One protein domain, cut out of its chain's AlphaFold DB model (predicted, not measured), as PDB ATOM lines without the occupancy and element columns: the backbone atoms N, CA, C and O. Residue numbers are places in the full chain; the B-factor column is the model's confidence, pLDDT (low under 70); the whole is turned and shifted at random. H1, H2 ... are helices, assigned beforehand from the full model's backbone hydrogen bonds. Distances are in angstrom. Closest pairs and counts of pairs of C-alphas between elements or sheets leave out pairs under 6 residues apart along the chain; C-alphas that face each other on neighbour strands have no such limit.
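This is residues 39 to 96 of the 1278 residues of the protein "SIR2_2 domain-containing protein" of Cardiobacterium hominis (strain ATCC 15826 / DSM 8339 / NCTC 10426 / 6573) (UniProt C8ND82). Helices H3 and H4 make a V, meeting near the link that joins them, and H1 sits at the open side of the V, running much the same way as H3 and crossing H4. H2 packs on H3 on the side away from H4, folded against it as a helical hairpin. The printed part has 58 residues with four named helices, H1, H2, H3 and H4 in that order, and no named strand; its class is all helix. It is compact, with a radius of gyration of the C-alphas of 10.5 A, and rounded, spanning 28 by 25 by 16 A.

Begin with H1, residues 40 to 51, one of the two longest helices at 12 residues. It touches H4, residues 82 to 93, the other of that length; look at Ile 47 and Ala 89, whose C-alphas are the closest of the two helices at 5.6 A. Their lines are only just about perpendicular, at 71 degrees. With residues 40 to 44 alone, H1 also touches H3, residues 68 to 78, where the closest C-alphas, those of Lys 41 and Tyr 68, are 6.6 A apart. These two run the same way at a shallow tilt of 21 degrees. H3 is the hub, touching the three other helices. H4 touches it with residues 82 to 86 alone, and the closest C-alphas, of Glu 76 and Arg 83, are 4.5 A apart; the tilt is steep at 51 degrees, opposite ways. H2, residues 57 to 64, forms a hairpin with H3: they touch at a shallow tilt of 22 degrees, opposite ways, with the closest C-alphas, of Glu 59 and Val 71, 5.2 A apart. H2 and H4 are apart, and H1 and H2 only just so, their closest C-alphas being 8.1 A apart. In H1, H2, H3 and H4 every backbone O i to N i+4 pair is within hydrogen-bond range.

Find C-alpha 40 at (161.196, 160.751, 185.963); from there H1 runs 16.5 A to C-alpha 51. H2 goes from Asp 57 to Lys 64 over 10.5 A. Find C-alpha 68 at (160.421, 163.845, 192.290), from which H3 runs 15.7 A to Arg 78. H4 runs 17.2 A from Gly 82 to C-alpha 93 at (163.646, 168.461, 177.934).

The two C-alphas farthest apart, those of Asp 57 and Pro 96, are 31.4 A apart. Look at the two ends: the C-alphas of Gly 39 and Pro 96 are 12.7 A apart. The links H1 to H2, H2 to H3 and H3 to H4 are tight, and the printed part has no cut. The mean pLDDT of the printed part is 84.4, and no printed residue is under 70 in this model.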
ATOM      1  N   GLY A  39     163.687 158.793 182.168       83.12
ATOM      2  CA  GLY A  39     162.714 158.504 183.228       83.12
ATOM      3  C   GLY A  39     162.532 159.693 184.183       83.12
ATOM      4  O   GLY A  39     163.266 160.680 184.111       83.12
ATOM      5  N   PHE A  40     161.595 159.600 185.134       84.00
ATOM      6  CA  PHE A  40     161.196 160.751 185.963       84.00
ATOM      7  C   PHE A  40     162.357 161.395 186.749       84.00
ATOM      8  O   PHE A  40     162.462 162.618 186.815       84.00
ATOM      9  N   LYS A  41     163.298 160.592 187.264       84.88
ATOM     10  CA  LYS A  41     164.519 161.095 187.917       84.88
ATOM     11  C   LYS A  41     165.366 161.965 186.979       84.88
ATOM     12  O   LYS A  41     165.720 163.092 187.330       84.88
ATOM     13  N   GLY A  42     165.670 161.439 185.789       85.25
ATOM     14  CA  GLY A  42     166.479 162.131 184.783       85.25
ATOM     15  C   GLY A  42     165.765 163.358 184.215       85.25
ATOM     16  O   GLY A  42     166.399 164.365 183.918       85.25
ATOM     17  N   LEU A  43     164.431 163.320 184.144       86.75
ATOM     18  CA  LEU A  43     163.610 164.470 183.783       86.75
ATOM     19  C   LEU A  43     163.814 165.633 184.763       86.75
ATOM     20  O   LEU A  43     164.065 166.756 184.330       86.75
ATOM     21  N   VAL A  44     163.767 165.372 186.075       87.12
ATOM     22  CA  VAL A  44     164.030 166.400 187.094       87.12
ATOM     23  C   VAL A  44     165.461 166.928 186.987       87.12
ATOM     24  O   VAL A  44     165.659 168.139 187.006       87.12
ATOM     25  N   GLU A  45     166.462 166.058 186.835       87.94
ATOM     26  CA  GLU A  45     167.862 166.468 186.614       87.94
ATOM     27  C   GLU A  45     168.004 167.427 185.421       87.94
ATOM     28  O   GLU A  45     168.586 168.506 185.553       87.94
ATOM     29  N   ASN A  46     167.398 167.084 184.286       87.31
ATOM     30  CA  ASN A  46     167.460 167.894 183.075       87.31
ATOM     31  C   ASN A  46     166.697 169.221 183.196       87.31
ATOM     32  O   ASN A  46     167.187 170.243 182.716       87.31
ATOM     33  N   ILE A  47     165.553 169.248 183.889       87.19
ATOM     34  CA  ILE A  47     164.808 170.488 184.159       87.19
ATOM     35  C   ILE A  47     165.652 171.457 184.997       87.19
ATOM     36  O   ILE A  47     165.700 172.649 184.689       87.19
ATOM     37  N   TYR A  48     166.352 170.965 186.024       88.00
ATOM     38  CA  TYR A  48     167.255 171.789 186.836       88.00
ATOM     39  C   TYR A  48     168.424 172.342 186.014       88.00
ATOM     40  O   TYR A  48     168.721 173.538 186.101       88.00
ATOM     41  N   ASN A  49     169.026 171.502 185.165       85.88
ATOM     42  CA  ASN A  49     170.087 171.912 184.244       85.88
ATOM     43  C   ASN A  49     169.602 172.999 183.273       85.88
ATOM     44  O   ASN A  49     170.268 174.020 183.116       85.88
ATOM     45  N   PHE A  50     168.415 172.831 182.680       84.75
ATOM     46  CA  PHE A  50     167.815 173.816 181.774       84.75
ATOM     47  C   PHE A  50     167.483 175.135 182.486       84.75
ATOM     48  O   PHE A  50     167.687 176.221 181.946       84.75
ATOM     49  N   CYS A  51     166.999 175.057 183.726       83.88
ATOM     50  CA  CYS A  51     166.712 176.229 184.549       83.88
ATOM     51  C   CYS A  51     167.980 176.926 185.078       83.88
ATOM     52  O   CYS A  51     167.871 178.024 185.629       83.88
ATOM     53  N   GLY A  52     169.159 176.306 184.927       80.19
ATOM     54  CA  GLY A  52     170.450 176.848 185.349       80.19
ATOM     55  C   GLY A  52     170.565 177.041 186.863       80.19
ATOM     56  O   GLY A  52     171.207 177.989 187.312       80.19
ATOM     57  N   THR A  53     169.902 176.196 187.660       82.56
ATOM     58  CA  THR A  53     169.817 176.337 189.123       82.56
ATOM     59  C   THR A  53     170.156 175.028 189.831       82.56
ATOM     60  O   THR A  53     169.876 173.951 189.317       82.56
ATOM     61  N   GLY A  54     170.768 175.114 191.016       82.00
ATOM     62  CA  GLY A  54     171.045 173.957 191.874       82.00
ATOM     63  C   GLY A  54     169.871 173.627 192.800       82.00
ATOM     64  O   GLY A  54     169.012 174.480 193.044       82.00
ATOM     65  N   ARG A  55     169.833 172.398 193.328       86.81
ATOM     66  CA  ARG A  55     168.857 171.974 194.348       86.81
ATOM     67  C   ARG A  55     169.197 172.576 195.711       86.81
ATOM     68  O   ARG A  55     170.366 172.657 196.076       86.81
ATOM     69  N   LEU A  56     168.174 173.007 196.447       87.19
ATOM     70  CA  LEU A  56     168.302 173.383 197.863       87.19
ATOM     71  C   LEU A  56     168.329 172.128 198.749       87.19
ATOM     72  O   LEU A  56     167.845 171.086 198.324       87.19
ATOM     73  N   ASP A  57     168.791 172.226 200.000       83.00
ATOM     74  CA  ASP A  57     168.912 171.066 200.909       83.00
ATOM     75  C   ASP A  57     167.603 170.266 201.067       83.00
ATOM     76  O   ASP A  57     167.615 169.036 201.084       83.00
ATOM     77  N   ILE A  58     166.459 170.957 201.118       84.38
ATOM     78  CA  ILE A  58     165.123 170.340 201.215       84.38
ATOM     79  C   ILE A  58     164.747 169.619 199.908       84.38
ATOM     80  O   ILE A  58     164.156 168.541 199.935       84.38
ATOM     81  N   GLU A  59     165.105 170.198 198.760       86.81
ATOM     82  CA  GLU A  59     164.873 169.598 197.440       86.81
ATOM     83  C   GLU A  59     165.798 168.394 197.217       86.81
ATOM     84  O   GLU A  59     165.391 167.404 196.621       86.81
ATOM     85  N   GLU A  60     167.030 168.449 197.725       87.31
ATOM     86  CA  GLU A  60     168.008 167.367 197.635       87.31
ATOM     87  C   GLU A  60     167.626 166.175 198.532       87.31
ATOM     88  O   GLU A  60     167.756 165.027 198.103       87.31
ATOM     89  N   ASP A  61     167.093 166.411 199.739       85.56
ATOM     90  CA  ASP A  61     166.544 165.341 200.591       85.56
ATOM     91  C   ASP A  61     165.327 164.667 199.931       85.56
ATOM     92  O   ASP A  61     165.277 163.440 199.827       85.56
ATOM     93  N   ALA A  62     164.384 165.450 199.396       83.12
ATOM     94  CA  ALA A  62     163.232 164.918 198.662       83.12
ATOM     95  C   ALA A  62     163.654 164.141 197.397       83.12
ATOM     96  O   ALA A  62     163.119 163.065 197.117       83.12
ATOM     97  N   PHE A  63     164.663 164.629 196.668       86.50
ATOM     98  CA  PHE A  63     165.217 163.959 195.491       86.50
ATOM     99  C   PHE A  63     165.853 162.607 195.844       86.50
ATOM    100  O   PHE A  63     165.588 161.610 195.171       86.50
ATOM    101  N   LYS A  64     166.628 162.533 196.936       84.75
ATOM    102  CA  LYS A  64     167.229 161.278 197.427       84.75
ATOM    103  C   LYS A  64     166.190 160.256 197.884       84.75
ATOM    104  O   LYS A  64     166.426 159.058 197.759       84.75
ATOM    105  N   ARG A  65     165.033 160.716 198.368       81.12
ATOM    106  CA  ARG A  65     163.888 159.869 198.743       81.12
ATOM    107  C   ARG A  65     163.014 159.449 197.553       81.12
ATOM    108  O   ARG A  65     162.025 158.755 197.759       81.12
ATOM    109  N   GLY A  66     163.348 159.868 196.328       78.25
ATOM    110  CA  GLY A  66     162.582 159.547 195.121       78.25
ATOM    111  C   GLY A  66     161.263 160.316 194.976       78.25
ATOM    112  O   GLY A  66     160.420 159.923 194.175       78.25
ATOM    113  N   GLN A  67     161.069 161.403 195.729       84.19
ATOM    114  CA  GLN A  67     159.852 162.229 195.721       84.19
ATOM    115  C   GLN A  67     159.945 163.342 194.666       84.19
ATOM    116  O   GLN A  67     159.941 164.535 194.970       84.19
ATOM    117  N   TYR A  68     160.116 162.943 193.406       86.06
ATOM    118  CA  TYR A  68     160.421 163.845 192.290       86.06
ATOM    119  C   TYR A  68     159.312 164.872 191.995       86.06
ATOM    120  O   TYR A  68     159.598 165.998 191.590       86.06
ATOM    121  N   ASP A  69     158.058 164.516 192.258       84.44
ATOM    122  CA  ASP A  69     156.875 165.377 192.163       84.44
ATOM    123  C   ASP A  69     156.903 166.534 193.179       84.44
ATOM    124  O   ASP A  69     156.567 167.674 192.844       84.44
ATOM    125  N   ILE A  70     157.362 166.267 194.407       85.00
ATOM    126  CA  ILE A  70     157.546 167.281 195.457       85.00
ATOM    127  C   ILE A  70     158.724 168.198 195.110       85.00
ATOM    128  O   ILE A  70     158.639 169.412 195.288       85.00
ATOM    129  N   VAL A  71     159.811 167.636 194.569       87.00
ATOM    130  CA  VAL A  71     160.984 168.414 194.130       87.00
ATOM    131  C   VAL A  71     160.588 169.449 193.075       87.00
ATOM    132  O   VAL A  71     160.959 170.618 193.187       87.00
ATOM    133  N   LEU A  72     159.788 169.051 192.082       86.94
ATOM    134  CA  LEU A  72     159.301 169.977 191.059       86.94
ATOM    135  C   LEU A  72     158.321 171.012 191.622       86.94
ATOM    136  O   LEU A  72     158.397 172.170 191.224       86.94
ATOM    137  N   GLU A  73     157.462 170.657 192.581       87.56
ATOM    138  CA  GLU A  73     156.572 171.623 193.248       87.56
ATOM    139  C   GLU A  73     157.353 172.728 193.980       87.56
ATOM    140  O   GLU A  73     157.013 173.913 193.899       87.56
ATOM    141  N   LEU A  74     158.422 172.353 194.687       86.94
ATOM    142  CA  LEU A  74     159.301 173.301 195.374       86.94
ATOM    143  C   LEU A  74     160.020 174.219 194.374       86.94
ATOM    144  O   LEU A  74     160.089 175.435 194.595       86.94
ATOM    145  N   LEU A  75     160.459 173.668 193.238       85.81
ATOM    146  CA  LEU A  75     161.047 174.440 192.147       85.81
ATOM    147  C   LEU A  75     160.036 175.424 191.533       85.81
ATOM    148  O   LEU A  75     160.354 176.605 191.380       85.81
ATOM    149  N   GLU A  76     158.808 174.977 191.239       88.44
ATOM    150  CA  GLU A  76     157.720 175.810 190.695       88.44
ATOM    151  C   GLU A  76     157.393 177.001 191.613       88.44
ATOM    152  O   GLU A  76     157.053 178.080 191.120       88.44
ATOM    153  N   ARG A  77     157.519 176.832 192.938       85.69
ATOM    154  CA  ARG A  77     157.255 177.882 193.935       85.69
ATOM    155  C   ARG A  77     158.365 178.925 194.037       85.69
ATOM    156  O   ARG A  77     158.053 180.095 194.254       85.69
ATOM    157  N   ARG A  78     159.640 178.529 193.924       84.56
ATOM    158  CA  ARG A  78     160.770 179.457 194.146       84.56
ATOM    159  C   ARG A  78     161.329 180.110 192.884       84.56
ATOM    160  O   ARG A  78     162.007 181.130 192.989       84.56
ATOM    161  N   LEU A  79     161.133 179.518 191.706       83.94
ATOM    162  CA  LEU A  79     161.796 179.964 190.480       83.94
ATOM    163  C   LEU A  79     161.173 181.274 189.937       83.94
ATOM    164  O   LEU A  79     159.950 181.361 189.824       83.94
ATOM    165  N   PRO A  80     161.960 182.295 189.532       72.88
ATOM    166  CA  PRO A  80     161.421 183.496 188.885       72.88
ATOM    167  C   PRO A  80     160.807 183.156 187.517       72.88
ATOM    168  O   PRO A  80     161.528 182.750 186.602       72.88
ATOM    169  N   GLY A  81     159.486 183.314 187.383       71.81
ATOM    170  CA  GLY A  81     158.679 182.784 186.266       71.81
ATOM    171  C   GLY A  81     157.757 181.622 186.672       71.81
ATOM    172  O   GLY A  81     156.919 181.191 185.879       71.81
ATOM    173  N   GLY A  82     157.890 181.158 187.919       83.75
ATOM    174  CA  GLY A  82     157.015 180.207 188.591       83.75
ATOM    175  C   GLY A  82     156.791 178.910 187.818       83.75
ATOM    176  O   GLY A  82     157.641 178.436 187.060       83.75
ATOM    177  N   ARG A  83     155.580 178.380 187.979       83.75
ATOM    178  CA  ARG A  83     155.059 177.170 187.334       83.75
ATOM    179  C   ARG A  83     155.241 177.135 185.810       83.75
ATOM    180  O   ARG A  83     155.601 176.100 185.260       83.75
ATOM    181  N   ILE A  84     155.042 178.258 185.119       83.50
ATOM    182  CA  ILE A  84     155.091 178.315 183.647       83.50
ATOM    183  C   ILE A  84     156.513 178.067 183.133       83.50
ATOM    184  O   ILE A  84     156.701 177.308 182.185       83.50
ATOM    185  N   LYS A  85     157.530 178.642 183.782       82.38
ATOM    186  CA  LYS A  85     158.924 178.489 183.345       82.38
ATOM    187  C   LYS A  85     159.448 177.062 183.533       82.38
ATOM    188  O   LYS A  85     160.170 176.564 182.674       82.38
ATOM    189  N   VAL A  86     159.026 176.377 184.599       84.88
ATOM    190  CA  VAL A  86     159.323 174.946 184.804       84.88
ATOM    191  C   VAL A  86     158.643 174.087 183.729       84.88
ATOM    192  O   VAL A  86     159.260 173.182 183.176       84.88
ATOM    193  N   ARG A  87     157.403 174.414 183.345       86.94
ATOM    194  CA  ARG A  87     156.679 173.713 182.268       86.94
ATOM    195  C   ARG A  87     157.240 173.978 180.873       86.94
ATOM    196  O   ARG A  87     157.173 173.107 180.016       86.94
ATOM    197  N   GLN A  88     157.828 175.144 180.635       83.44
ATOM    198  CA  GLN A  88     158.575 175.406 179.401       83.44
ATOM    199  C   GLN A  88     159.880 174.595 179.363       83.44
ATOM    200  O   GLN A  88     160.191 174.000 178.335       83.44
ATOM    201  N   ALA A  89     160.591 174.486 180.492       84.00
ATOM    202  CA  ALA A  89     161.766 173.617 180.608       84.00
ATOM    203  C   ALA A  89     161.422 172.136 180.360       84.00
ATOM    204  O   ALA A  89     162.197 171.415 179.733       84.00
ATOM    205  N   LEU A  90     160.239 171.696 180.797       85.88
ATOM    206  CA  LEU A  90     159.705 170.358 180.530       85.88
ATOM    207  C   LEU A  90     159.553 170.085 179.024       85.88
ATOM    208  O   LEU A  90     160.005 169.045 178.550       85.88
ATOM    209  N   VAL A  91     158.959 171.020 178.271       84.88
ATOM    210  CA  VAL A  91     158.784 170.903 176.808       84.88
ATOM    211  C   VAL A  91     160.136 170.764 176.106       84.88
ATOM    212  O   VAL A  91     160.288 169.940 175.210       84.88
ATOM    213  N   GLU A  92     161.123 171.558 176.520       83.62
ATOM    214  CA  GLU A  92     162.465 171.534 175.932       83.62
ATOM    215  C   GLU A  92     163.236 170.253 176.277       83.62
ATOM    216  O   GLU A  92     163.992 169.747 175.452       83.62
ATOM    217  N   THR A  93     162.998 169.694 177.464       83.31
ATOM    218  CA  THR A  93     163.646 168.461 177.934       83.31
ATOM    219  C   THR A  93     163.071 167.199 177.285       83.31
ATOM    220  O   THR A  93     163.794 166.225 177.094       83.31
ATOM    221  N   LEU A  94     161.779 167.195 176.940       83.56
ATOM    222  CA  LEU A  94     161.069 166.034 176.387       83.56
ATOM    223  C   LEU A  94     161.047 165.996 174.849       83.56
ATOM    224  O   LEU A  94     160.118 165.456 174.251       83.56
ATOM    225  N   LYS A  95     162.066 166.558 174.189       83.44
ATOM    226  CA  LYS A  95     162.224 166.451 172.732       83.44
ATOM    227  C   LYS A  95     162.797 165.073 172.370       83.44
ATOM    228  O   LYS A  95     163.938 164.796 172.741       83.44
ATOM    229  N   PRO A  96     162.043 164.208 171.667       83.56
ATOM    230  CA  PRO A  96     162.529 162.882 171.312       83.56
ATOM    231  C   PRO A  96     163.636 162.969 170.258       83.56
ATOM    232  O   PRO A  96     163.578 163.803 169.352       83.56
TER     233      PRO A  96